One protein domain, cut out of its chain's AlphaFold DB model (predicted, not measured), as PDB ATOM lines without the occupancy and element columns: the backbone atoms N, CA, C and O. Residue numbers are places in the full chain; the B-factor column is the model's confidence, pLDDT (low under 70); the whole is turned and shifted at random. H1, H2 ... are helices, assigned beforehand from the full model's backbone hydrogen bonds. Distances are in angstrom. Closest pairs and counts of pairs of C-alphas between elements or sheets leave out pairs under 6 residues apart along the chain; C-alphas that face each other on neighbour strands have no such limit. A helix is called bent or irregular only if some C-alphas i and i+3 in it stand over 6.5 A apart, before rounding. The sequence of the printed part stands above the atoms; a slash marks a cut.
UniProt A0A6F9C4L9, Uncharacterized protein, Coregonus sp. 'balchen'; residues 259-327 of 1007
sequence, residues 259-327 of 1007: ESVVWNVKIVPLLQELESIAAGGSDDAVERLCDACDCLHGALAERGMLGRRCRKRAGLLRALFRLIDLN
ATOM      1  N   GLU A 259     -16.373 -55.312 -34.702       78.25
ATOM      2  CA  GLU A 259     -16.524 -54.906 -33.289       78.25
ATOM      3  C   GLU A 259     -16.270 -53.400 -33.095       78.25
ATOM      4  O   GLU A 259     -16.968 -52.730 -32.327       78.25
ATOM      5  N   SER A 260     -15.275 -52.834 -33.785       81.94
ATOM      6  CA  SER A 260     -14.932 -51.418 -33.642       81.94
ATOM      7  C   SER A 260     -15.967 -50.497 -34.296       81.94
ATOM      8  O   SER A 260     -16.297 -49.465 -33.708       81.94
ATOM      9  N   VAL A 261     -16.527 -50.884 -35.448       83.06
ATOM     10  CA  VAL A 261     -17.644 -50.186 -36.107       83.06
ATOM     11  C   VAL A 261     -18.893 -50.244 -35.229       83.06
ATOM     12  O   VAL A 261     -19.453 -49.197 -34.913       83.06
ATOM     13  N   VAL A 262     -19.284 -51.432 -34.753       82.75
ATOM     14  CA  VAL A 262     -20.419 -51.609 -33.828       82.75
ATOM     15  C   VAL A 262     -20.252 -50.752 -32.574       82.75
ATOM     16  O   VAL A 262     -21.185 -50.054 -32.178       82.75
ATOM     17  N   TRP A 263     -19.058 -50.736 -31.977       86.25
ATOM     18  CA  TRP A 263     -18.779 -49.898 -30.815       86.25
ATOM     19  C   TRP A 263     -18.956 -48.407 -31.119       86.25
ATOM     20  O   TRP A 263     -19.619 -47.702 -30.362       86.25
ATOM     21  N   ASN A 264     -18.374 -47.916 -32.213       86.38
ATOM     22  CA  ASN A 264     -18.406 -46.492 -32.545       86.38
ATOM     23  C   ASN A 264     -19.813 -46.020 -32.969       86.38
ATOM     24  O   ASN A 264     -20.140 -44.860 -32.743       86.38
ATOM     25  N   VAL A 265     -20.635 -46.899 -33.559       87.94
ATOM     26  CA  VAL A 265     -21.973 -46.570 -34.085       87.94
ATOM     27  C   VAL A 265     -23.102 -46.812 -33.075       87.94
ATOM     28  O   VAL A 265     -24.012 -45.993 -33.005       87.94
ATOM     29  N   LYS A 266     -23.071 -47.898 -32.285       87.12
ATOM     30  CA  LYS A 266     -24.101 -48.194 -31.262       87.12
ATOM     31  C   LYS A 266     -23.684 -47.811 -29.839       87.12
ATOM     32  O   LYS A 266     -24.486 -47.244 -29.111       87.12
ATOM     33  N   ILE A 267     -22.459 -48.137 -29.418       89.44
ATOM     34  CA  ILE A 267     -22.084 -48.083 -27.991       89.44
ATOM     35  C   ILE A 267     -21.610 -46.689 -27.554       89.44
ATOM     36  O   ILE A 267     -21.968 -46.236 -26.469       89.44
ATOM     37  N   VAL A 268     -20.831 -45.980 -28.378       90.31
ATOM     38  CA  VAL A 268     -20.344 -44.627 -28.044       90.31
ATOM     39  C   VAL A 268     -21.483 -43.615 -27.845       90.31
ATOM     40  O   VAL A 268     -21.419 -42.917 -26.834       90.31
ATOM     41  N   PRO A 269     -22.528 -43.543 -28.697       92.75
ATOM     42  CA  PRO A 269     -23.641 -42.621 -28.473       92.75
ATOM     43  C   PRO A 269     -24.361 -42.862 -27.141       92.75
ATOM     44  O   PRO A 269     -24.574 -41.911 -26.400       92.75
ATOM     45  N   LEU A 270     -24.633 -44.122 -26.780       92.25
ATOM     46  CA  LEU A 270     -25.280 -44.473 -25.507       92.25
ATOM     47  C   LEU A 270     -24.407 -44.120 -24.288       92.25
ATOM     48  O   LEU A 270     -24.913 -43.678 -23.260       92.25
ATOM     49  N   LEU A 271     -23.079 -44.248 -24.398       89.94
ATOM     50  CA  LEU A 271     -22.158 -43.791 -23.350       89.94
ATOM     51  C   LEU A 271     -22.118 -42.258 -23.230       89.94
ATOM     52  O   LEU A 271     -22.033 -41.743 -22.118       89.94
ATOM     53  N   GLN A 272     -22.204 -41.531 -24.348       89.69
ATOM     54  CA  GLN A 272     -22.286 -40.065 -24.358       89.69
ATOM     55  C   GLN A 272     -23.635 -39.560 -23.829       89.69
ATOM     56  O   GLN A 272     -23.682 -38.542 -23.143       89.69
ATOM     57  N   GLU A 273     -24.721 -40.280 -24.102       90.19
ATOM     58  CA  GLU A 273     -26.053 -40.020 -23.558       90.19
ATOM     59  C   GLU A 273     -26.079 -40.204 -22.036       90.19
ATOM     60  O   GLU A 273     -26.480 -39.283 -21.329       90.19
ATOM     61  N   LEU A 274     -25.545 -41.317 -21.517       90.00
ATOM     62  CA  LEU A 274     -25.390 -41.535 -20.073       90.00
ATOM     63  C   LEU A 274     -24.575 -40.419 -19.394       90.00
ATOM     64  O   LEU A 274     -24.958 -39.942 -18.327       90.00
ATOM     65  N   GLU A 275     -23.475 -39.967 -20.004       88.56
ATOM     66  CA  GLU A 275     -22.680 -38.846 -19.477       88.56
ATOM     67  C   GLU A 275     -23.421 -37.501 -19.555       88.56
ATOM     68  O   GLU A 275     -23.309 -36.690 -18.636       88.56
ATOM     69  N   SER A 276     -24.213 -37.275 -20.606       90.12
ATOM     70  CA  SER A 276     -25.025 -36.064 -20.784       90.12
ATOM     71  C   SER A 276     -26.187 -35.988 -19.787       90.12
ATOM     72  O   SER A 276     -26.414 -34.936 -19.189       90.12
ATOM     73  N   ILE A 277     -26.886 -37.103 -19.539       89.12
ATOM     74  CA  ILE A 277     -27.970 -37.165 -18.547       89.12
ATOM     75  C   ILE A 277     -27.391 -37.036 -17.132       89.12
ATOM     76  O   ILE A 277     -27.913 -36.261 -16.339       89.12
ATOM     77  N   ALA A 278     -26.271 -37.697 -16.818       85.81
ATOM     78  CA  ALA A 278     -25.621 -37.574 -15.508       85.81
ATOM     79  C   ALA A 278     -25.051 -36.168 -15.221       85.81
ATOM     80  O   ALA A 278     -24.876 -35.803 -14.058       85.81
ATOM     81  N   ALA A 279     -24.768 -35.372 -16.258       84.25
ATOM     82  CA  ALA A 279     -24.417 -33.958 -16.131       84.25
ATOM     83  C   ALA A 279     -25.649 -33.030 -16.014       84.25
ATOM     84  O   ALA A 279     -25.505 -31.869 -15.622       84.25
ATOM     85  N   GLY A 280     -26.848 -33.516 -16.348       74.81
ATOM     86  CA  GLY A 280     -28.106 -32.781 -16.265       74.81
ATOM     87  C   GLY A 280     -28.816 -32.996 -14.928       74.81
ATOM     88  O   GLY A 280     -29.359 -34.063 -14.670       74.81
ATOM     89  N   GLY A 281     -28.875 -31.957 -14.091       73.19
ATOM     90  CA  GLY A 281     -29.629 -31.969 -12.828       73.19
ATOM     91  C   GLY A 281     -31.145 -31.862 -13.030       73.19
ATOM     92  O   GLY A 281     -31.734 -30.864 -12.626       73.19
ATOM     93  N   SER A 282     -31.744 -32.847 -13.700       80.12
ATOM     94  CA  SER A 282     -33.171 -32.921 -14.030       80.12
ATOM     95  C   SER A 282     -33.875 -33.988 -13.185       80.12
ATOM     96  O   SER A 282     -33.281 -35.022 -12.881       80.12
ATOM     97  N   ASP A 283     -35.138 -33.762 -12.817       75.38
ATOM     98  CA  ASP A 283     -35.885 -34.660 -11.921       75.38
ATOM     99  C   ASP A 283     -36.156 -36.047 -12.554       75.38
ATOM    100  O   ASP A 283     -36.245 -37.050 -11.848       75.38
ATOM    101  N   ASP A 284     -36.204 -36.119 -13.890       83.94
ATOM    102  CA  ASP A 284     -36.350 -37.342 -14.700       83.94
ATOM    103  C   ASP A 284     -35.027 -38.106 -14.936       83.94
ATOM    104  O   ASP A 284     -35.017 -39.180 -15.544       83.94
ATOM    105  N   ALA A 285     -33.887 -37.578 -14.470       87.12
ATOM    106  CA  ALA A 285     -32.569 -38.099 -14.836       87.12
ATOM    107  C   ALA A 285     -32.337 -39.550 -14.382       87.12
ATOM    108  O   ALA A 285     -31.652 -40.300 -15.069       87.12
ATOM    109  N   VAL A 286     -32.914 -39.978 -13.252       87.00
ATOM    110  CA  VAL A 286     -32.756 -41.357 -12.748       87.00
ATOM    111  C   VAL A 286     -33.456 -42.376 -13.647       87.00
ATOM    112  O   VAL A 286     -32.885 -43.435 -13.904       87.00
ATOM    113  N   GLU A 287     -34.659 -42.063 -14.125       89.62
ATOM    114  CA  GLU A 287     -35.447 -42.930 -15.009       89.62
ATOM    115  C   GLU A 287     -34.740 -43.071 -16.361       89.62
ATOM    116  O   GLU A 287     -34.363 -44.174 -16.755       89.62
ATOM    117  N   ARG A 288     -34.365 -41.942 -16.971       91.31
ATOM    118  CA  ARG A 288     -33.644 -41.916 -18.252       91.31
ATOM    119  C   ARG A 288     -32.245 -42.529 -18.192       91.31
ATOM    120  O   ARG A 288     -31.789 -43.099 -19.181       91.31
ATOM    121  N   LEU A 289     -31.553 -42.457 -17.050       92.06
ATOM    122  CA  LEU A 289     -30.306 -43.205 -16.840       92.06
ATOM    123  C   LEU A 289     -30.550 -44.719 -16.753       92.06
ATOM    124  O   LEU A 289     -29.676 -45.478 -17.168       92.06
ATOM    125  N   CYS A 290     -31.704 -45.174 -16.249       90.94
ATOM    126  CA  CYS A 290     -32.072 -46.592 -16.295       90.94
ATOM    127  C   CYS A 290     -32.385 -47.025 -17.732       90.94
ATOM    128  O   CYS A 290     -31.767 -47.979 -18.201       90.94
ATOM    129  N   ASP A 291     -33.218 -46.275 -18.461       91.62
ATOM    130  CA  ASP A 291     -33.559 -46.555 -19.865       91.62
ATOM    131  C   ASP A 291     -32.309 -46.636 -20.751       91.62
ATOM    132  O   ASP A 291     -32.130 -47.583 -21.520       91.62
ATOM    133  N   ALA A 292     -31.388 -45.677 -20.606       92.69
ATOM    134  CA  ALA A 292     -30.117 -45.673 -21.324       92.69
ATOM    135  C   ALA A 292     -29.187 -46.830 -20.894       92.69
ATOM    136  O   ALA A 292     -28.442 -47.353 -21.727       92.69
ATOM    137  N   CYS A 293     -29.247 -47.290 -19.635       92.56
ATOM    138  CA  CYS A 293     -28.535 -48.497 -19.196       92.56
ATOM    139  C   CYS A 293     -29.129 -49.781 -19.795       92.56
ATOM    140  O   CYS A 293     -28.361 -50.656 -20.195       92.56
ATOM    141  N   ASP A 294     -30.455 -49.903 -19.894       91.19
ATOM    142  CA  ASP A 294     -31.114 -51.061 -20.513       91.19
ATOM    143  C   ASP A 294     -30.935 -51.063 -22.045       91.19
ATOM    144  O   ASP A 294     -30.657 -52.110 -22.635       91.19
ATOM    145  N   CYS A 295     -30.944 -49.894 -22.698       93.62
ATOM    146  CA  CYS A 295     -30.569 -49.757 -24.112       93.62
ATOM    147  C   CYS A 295     -29.104 -50.161 -24.362       93.62
ATOM    148  O   CYS A 295     -28.801 -50.861 -25.332       93.62
ATOM    149  N   LEU A 296     -28.188 -49.757 -23.474       92.81
ATOM    150  CA  LEU A 296     -26.777 -50.150 -23.518       92.81
ATOM    151  C   LEU A 296     -26.591 -51.654 -23.265       92.81
ATOM    152  O   LEU A 296     -25.788 -52.288 -23.951       92.81
ATOM    153  N   HIS A 297     -27.346 -52.236 -22.330       91.81
ATOM    154  CA  HIS A 297     -27.387 -53.680 -22.085       91.81
ATOM    155  C   HIS A 297     -27.821 -54.437 -23.346       91.81
ATOM    156  O   HIS A 297     -27.060 -55.272 -23.841       91.81
ATOM    157  N   GLY A 298     -28.961 -54.067 -23.937       91.44
ATOM    158  CA  GLY A 298     -29.477 -54.668 -25.169       91.44
ATOM    159  C   GLY A 298     -28.498 -54.564 -26.343       91.44
ATOM    160  O   GLY A 298     -28.207 -55.565 -26.998       91.44
ATOM    161  N   ALA A 299     -27.899 -53.389 -26.562       91.00
ATOM    162  CA  ALA A 299     -26.919 -53.175 -27.630       91.00
ATOM    163  C   ALA A 299     -25.628 -54.008 -27.468       91.00
ATOM    164  O   ALA A 299     -24.997 -54.364 -28.467       91.00
ATOM    165  N   LEU A 300     -25.233 -54.337 -26.231       90.19
ATOM    166  CA  LEU A 300     -24.119 -55.246 -25.938       90.19
ATOM    167  C   LEU A 300     -24.531 -56.722 -26.067       90.19
ATOM    168  O   LEU A 300     -23.729 -57.537 -26.538       90.19
ATOM    169  N   ALA A 301     -25.764 -57.064 -25.682       88.88
ATOM    170  CA  ALA A 301     -26.329 -58.409 -25.763       88.88
ATOM    171  C   ALA A 301     -26.522 -58.868 -27.220       88.88
ATOM    172  O   ALA A 301     -25.963 -59.898 -27.600       88.88
ATOM    173  N   GLU A 302     -27.187 -58.060 -28.061       88.00
ATOM    174  CA  GLU A 302     -27.387 -58.284 -29.511       88.00
ATOM    175  C   GLU A 302     -26.102 -58.669 -30.267       88.00
ATOM    176  O   GLU A 302     -26.140 -59.269 -31.341       88.00
ATOM    177  N   ARG A 303     -24.954 -58.207 -29.762       84.69
ATOM    178  CA  ARG A 303     -23.650 -58.277 -30.425       84.69
ATOM    179  C   ARG A 303     -22.672 -59.212 -29.713       84.69
ATOM    180  O   ARG A 303     -21.496 -59.241 -30.061       84.69
ATOM    181  N   GLY A 304     -23.133 -59.967 -28.711       82.44
ATOM    182  CA  GLY A 304     -22.314 -60.925 -27.959       82.44
ATOM    183  C   GLY A 304     -21.179 -60.291 -27.140       82.44
ATOM    184  O   GLY A 304     -20.277 -61.009 -26.691       82.44
ATOM    185  N   MET A 305     -21.224 -58.966 -26.940       86.56
ATOM    186  CA  MET A 305     -20.176 -58.133 -26.332       86.56
ATOM    187  C   MET A 305     -20.207 -58.125 -24.794       86.56
ATOM    188  O   MET A 305     -19.345 -57.509 -24.165       86.56
ATOM    189  N   LEU A 306     -21.164 -58.822 -24.178       88.00
ATOM    190  CA  LEU A 306     -21.171 -59.095 -22.739       88.00
ATOM    191  C   LEU A 306     -19.992 -60.002 -22.319       88.00
ATOM    192  O   LEU A 306     -19.294 -60.615 -23.138       88.00
ATOM    193  N   GLY A 307     -19.743 -60.081 -21.012       86.00
ATOM    194  CA  GLY A 307     -18.619 -60.813 -20.439       86.00
ATOM    195  C   GLY A 307     -17.243 -60.231 -20.790       86.00
ATOM    196  O   GLY A 307     -17.065 -59.035 -21.024       86.00
ATOM    197  N   ARG A 308     -16.223 -61.101 -20.812       82.12
ATOM    198  CA  ARG A 308     -14.811 -60.702 -20.986       82.12
ATOM    199  C   ARG A 308     -14.380 -60.475 -22.446       82.12
ATOM    200  O   ARG A 308     -13.226 -60.120 -22.660       82.12
ATOM    201  N   ARG A 309     -15.264 -60.678 -23.437       72.44
ATOM    202  CA  ARG A 309     -14.914 -60.638 -24.875       72.44
ATOM    203  C   ARG A 309     -14.777 -59.226 -25.456       72.44
ATOM    204  O   ARG A 309     -13.979 -59.037 -26.366       72.44
ATOM    205  N   CYS A 310     -15.508 -58.240 -24.933       81.75
ATOM    206  CA  CYS A 310     -15.440 -56.855 -25.410       81.75
ATOM    207  C   CYS A 310     -14.055 -56.234 -25.154       81.75
ATOM    208  O   CYS A 310     -13.662 -56.001 -24.004       81.75
ATOM    209  N   ARG A 311     -13.320 -55.892 -26.222       81.94
ATOM    210  CA  ARG A 311     -11.947 -55.352 -26.128       81.94
ATOM    211  C   ARG A 311     -11.910 -54.000 -25.418       81.94
ATOM    212  O   ARG A 311     -10.954 -53.676 -24.718       81.94
ATOM    213  N   LYS A 312     -12.980 -53.214 -25.562       86.12
ATOM    214  CA  LYS A 312     -13.128 -51.866 -24.993       86.12
ATOM    215  C   LYS A 312     -13.808 -51.867 -23.603       86.12
ATOM    216  O   LYS A 312     -14.102 -50.796 -23.067       86.12
ATOM    217  N   ARG A 313     -13.983 -53.034 -22.952       88.50
ATOM    218  CA  ARG A 313     -14.655 -53.203 -21.637       88.50
ATOM    219  C   ARG A 313     -14.107 -52.300 -20.524       88.50
ATOM    220  O   ARG A 313     -14.870 -51.821 -19.694       88.50
ATOM    221  N   ALA A 314     -12.805 -52.012 -20.517       86.81
ATOM    222  CA  ALA A 314     -12.196 -51.099 -19.542       86.81
ATOM    223  C   ALA A 314     -12.596 -49.618 -19.740       86.81
ATOM    224  O   ALA A 314     -12.412 -48.808 -18.834       86.81
ATOM    225  N   GLY A 315     -13.122 -49.234 -20.908       85.75
ATOM    226  CA  GLY A 315     -13.803 -47.952 -21.121       85.75
ATOM    227  C   GLY A 315     -15.213 -47.972 -20.536       85.75
ATOM    228  O   GLY A 315     -15.519 -47.151 -19.676       85.75
ATOM    229  N   LEU A 316     -16.011 -48.970 -20.933       89.12
ATOM    230  CA  LEU A 316     -17.383 -49.201 -20.462       89.12
ATOM    231  C   LEU A 316     -17.478 -49.214 -18.930       89.12
ATOM    232  O   LEU A 316     -18.186 -48.396 -18.355       89.12
ATOM    233  N   LEU A 317     -16.693 -50.063 -18.258       90.88
ATOM    234  CA  LEU A 317     -16.692 -50.145 -16.795       90.88
ATOM    235  C   LEU A 317     -16.360 -48.797 -16.138       90.88
ATOM    236  O   LEU A 317     -16.999 -48.430 -15.160       90.88
ATOM    237  N   ARG A 318     -15.414 -48.016 -16.682       89.19
ATOM    238  CA  ARG A 318     -15.093 -46.684 -16.137       89.19
ATOM    239  C   ARG A 318     -16.240 -45.684 -16.282       89.19
ATOM    240  O   ARG A 318     -16.304 -44.782 -15.456       89.19
ATOM    241  N   ALA A 319     -17.096 -45.810 -17.296       88.56
ATOM    242  CA  ALA A 319     -18.311 -45.004 -17.405       88.56
ATOM    243  C   ALA A 319     -19.355 -45.458 -16.374       88.56
ATOM    244  O   ALA A 319     -19.790 -44.648 -15.563       88.56
ATOM    245  N   LEU A 320     -19.661 -46.760 -16.314       90.81
ATOM    246  CA  LEU A 320     -20.640 -47.318 -15.370       90.81
ATOM    247  C   LEU A 320     -20.283 -47.018 -13.903       90.81
ATOM    248  O   LEU A 320     -21.134 -46.565 -13.145       90.81
ATOM    249  N   PHE A 321     -19.013 -47.180 -13.510       88.88
ATOM    250  CA  PHE A 321     -18.560 -46.874 -12.147       88.88
ATOM    251  C   PHE A 321     -18.670 -45.380 -11.776       88.88
ATOM    252  O   PHE A 321     -18.783 -45.094 -10.590       88.88
ATOM    253  N   ARG A 322     -18.694 -44.432 -12.733       87.94
ATOM    254  CA  ARG A 322     -18.953 -43.002 -12.438       87.94
ATOM    255  C   ARG A 322     -20.408 -42.719 -12.058       87.94
ATOM    256  O   ARG A 322     -20.668 -41.739 -11.371       87.94
ATOM    257  N   LEU A 323     -21.347 -43.547 -12.512       88.06
ATOM    258  CA  LEU A 323     -22.784 -43.343 -12.303       88.06
ATOM    259  C   LEU A 323     -23.265 -43.871 -10.938       88.06
ATOM    260  O   LEU A 323     -24.350 -43.514 -10.488       88.06
ATOM    261  N   ILE A 324     -22.456 -44.689 -10.255       87.00
ATOM    262  CA  ILE A 324     -22.823 -45.327  -8.978       87.00
ATOM    263  C   ILE A 324     -22.970 -44.305  -7.835       87.00
ATOM    264  O   ILE A 324     -23.851 -44.433  -6.975       87.00
ATOM    265  N   ASP A 325     -22.161 -43.243  -7.862       83.00
ATOM    266  CA  ASP A 325     -22.156 -42.178  -6.849       83.00
ATOM    267  C   ASP A 325     -23.413 -41.279  -6.889       83.00
ATOM    268  O   ASP A 325     -23.631 -40.472  -5.983       83.00
ATOM    269  N   LEU A 326     -24.305 -41.463  -7.874       83.75
ATOM    270  CA  LEU A 326     -25.603 -40.777  -7.971       83.75
ATOM    271  C   LEU A 326     -26.641 -41.262  -6.933       83.75
ATOM    272  O   LEU A 326     -27.766 -40.775  -6.907       83.75
ATOM    273  N   ASN A 327     -26.278 -42.211  -6.059       79.75
ATOM    274  CA  ASN A 327     -27.032 -42.672  -4.877       79.75
ATOM    275  C   ASN A 327     -28.456 -43.248  -5.096       79.75
ATOM    276  O   ASN A 327     -29.042 -43.750  -4.136       79.75
TER     277      ASN A 327
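Overview. This is residues 259 to 327 of the 1007 residues of an uncharacterized protein of Coregonus sp. 'balchen' (UniProt A0A6F9C4L9). A helical hairpin, H1 and H2 side by side, has a third helix, H3, lying lengthwise over it, nearer to H1, so that the three helices run along one long axis with their centres in a triangle. The arrangement is loose on one side, where H3 stays apart from H2, and the turn of the hairpin sticks out at one end with residues 279 to 284. The printed part has 69 residues with three named helices, in the order H1, H2, H3, and no named strand; its class is all helix. It is compact, with a radius of gyration of the C-alphas of 12.1 A, yet elongated, spanning 35 by 18 by 16 A.

Along the chain. H1, residues 259 to 279, begins with C-alpha 259 at (-16.524, -54.906, -33.289) and is 28.2 A long. It has a kink of 35 degrees near residue 266 and is only just irregular: C-alphas 265 and 268 are 6.6 A apart. H2, residues 285 to 301, is 23.9 A long. H3, residues 313 to 326, is 21.5 A long and ends with C-alpha 326 at (-25.603, -40.777, -7.971). It is neither bent nor irregular, but only just: C-alphas 322 and 325 are 6.5 A apart.

Arrangement. H1 and H2 form a helical hairpin and touch, their closest C-alphas being those of Ile 277 and Ala 285, 6.0 A apart. They run opposite ways at a shallow tilt of 11 degrees. H1 touches H3 with its residues 271 to 278 alone; the closest C-alphas, of Ala 278 and Leu 323, are 7.2 A apart. These two run the same way at a shallow tilt of 15 degrees. H2 and H3 are apart. Each O i to N i+4 pair is within hydrogen-bond range in H2, against 14 of 17 in H1 and 4 of 10 in H3, where 7 of 11 O i to N i+3 pairs are within range.

Size, cuts and confidence. The C-alphas farthest apart, of Asp 283 and Arg 309, are 35.8 A from each other. The link from H1 to H2 is tight, with 5 residues; that from H2 to H3 is long, with 11. The printed part has no cut. Its mean pLDDT is 86.9, and no printed residue is under 70.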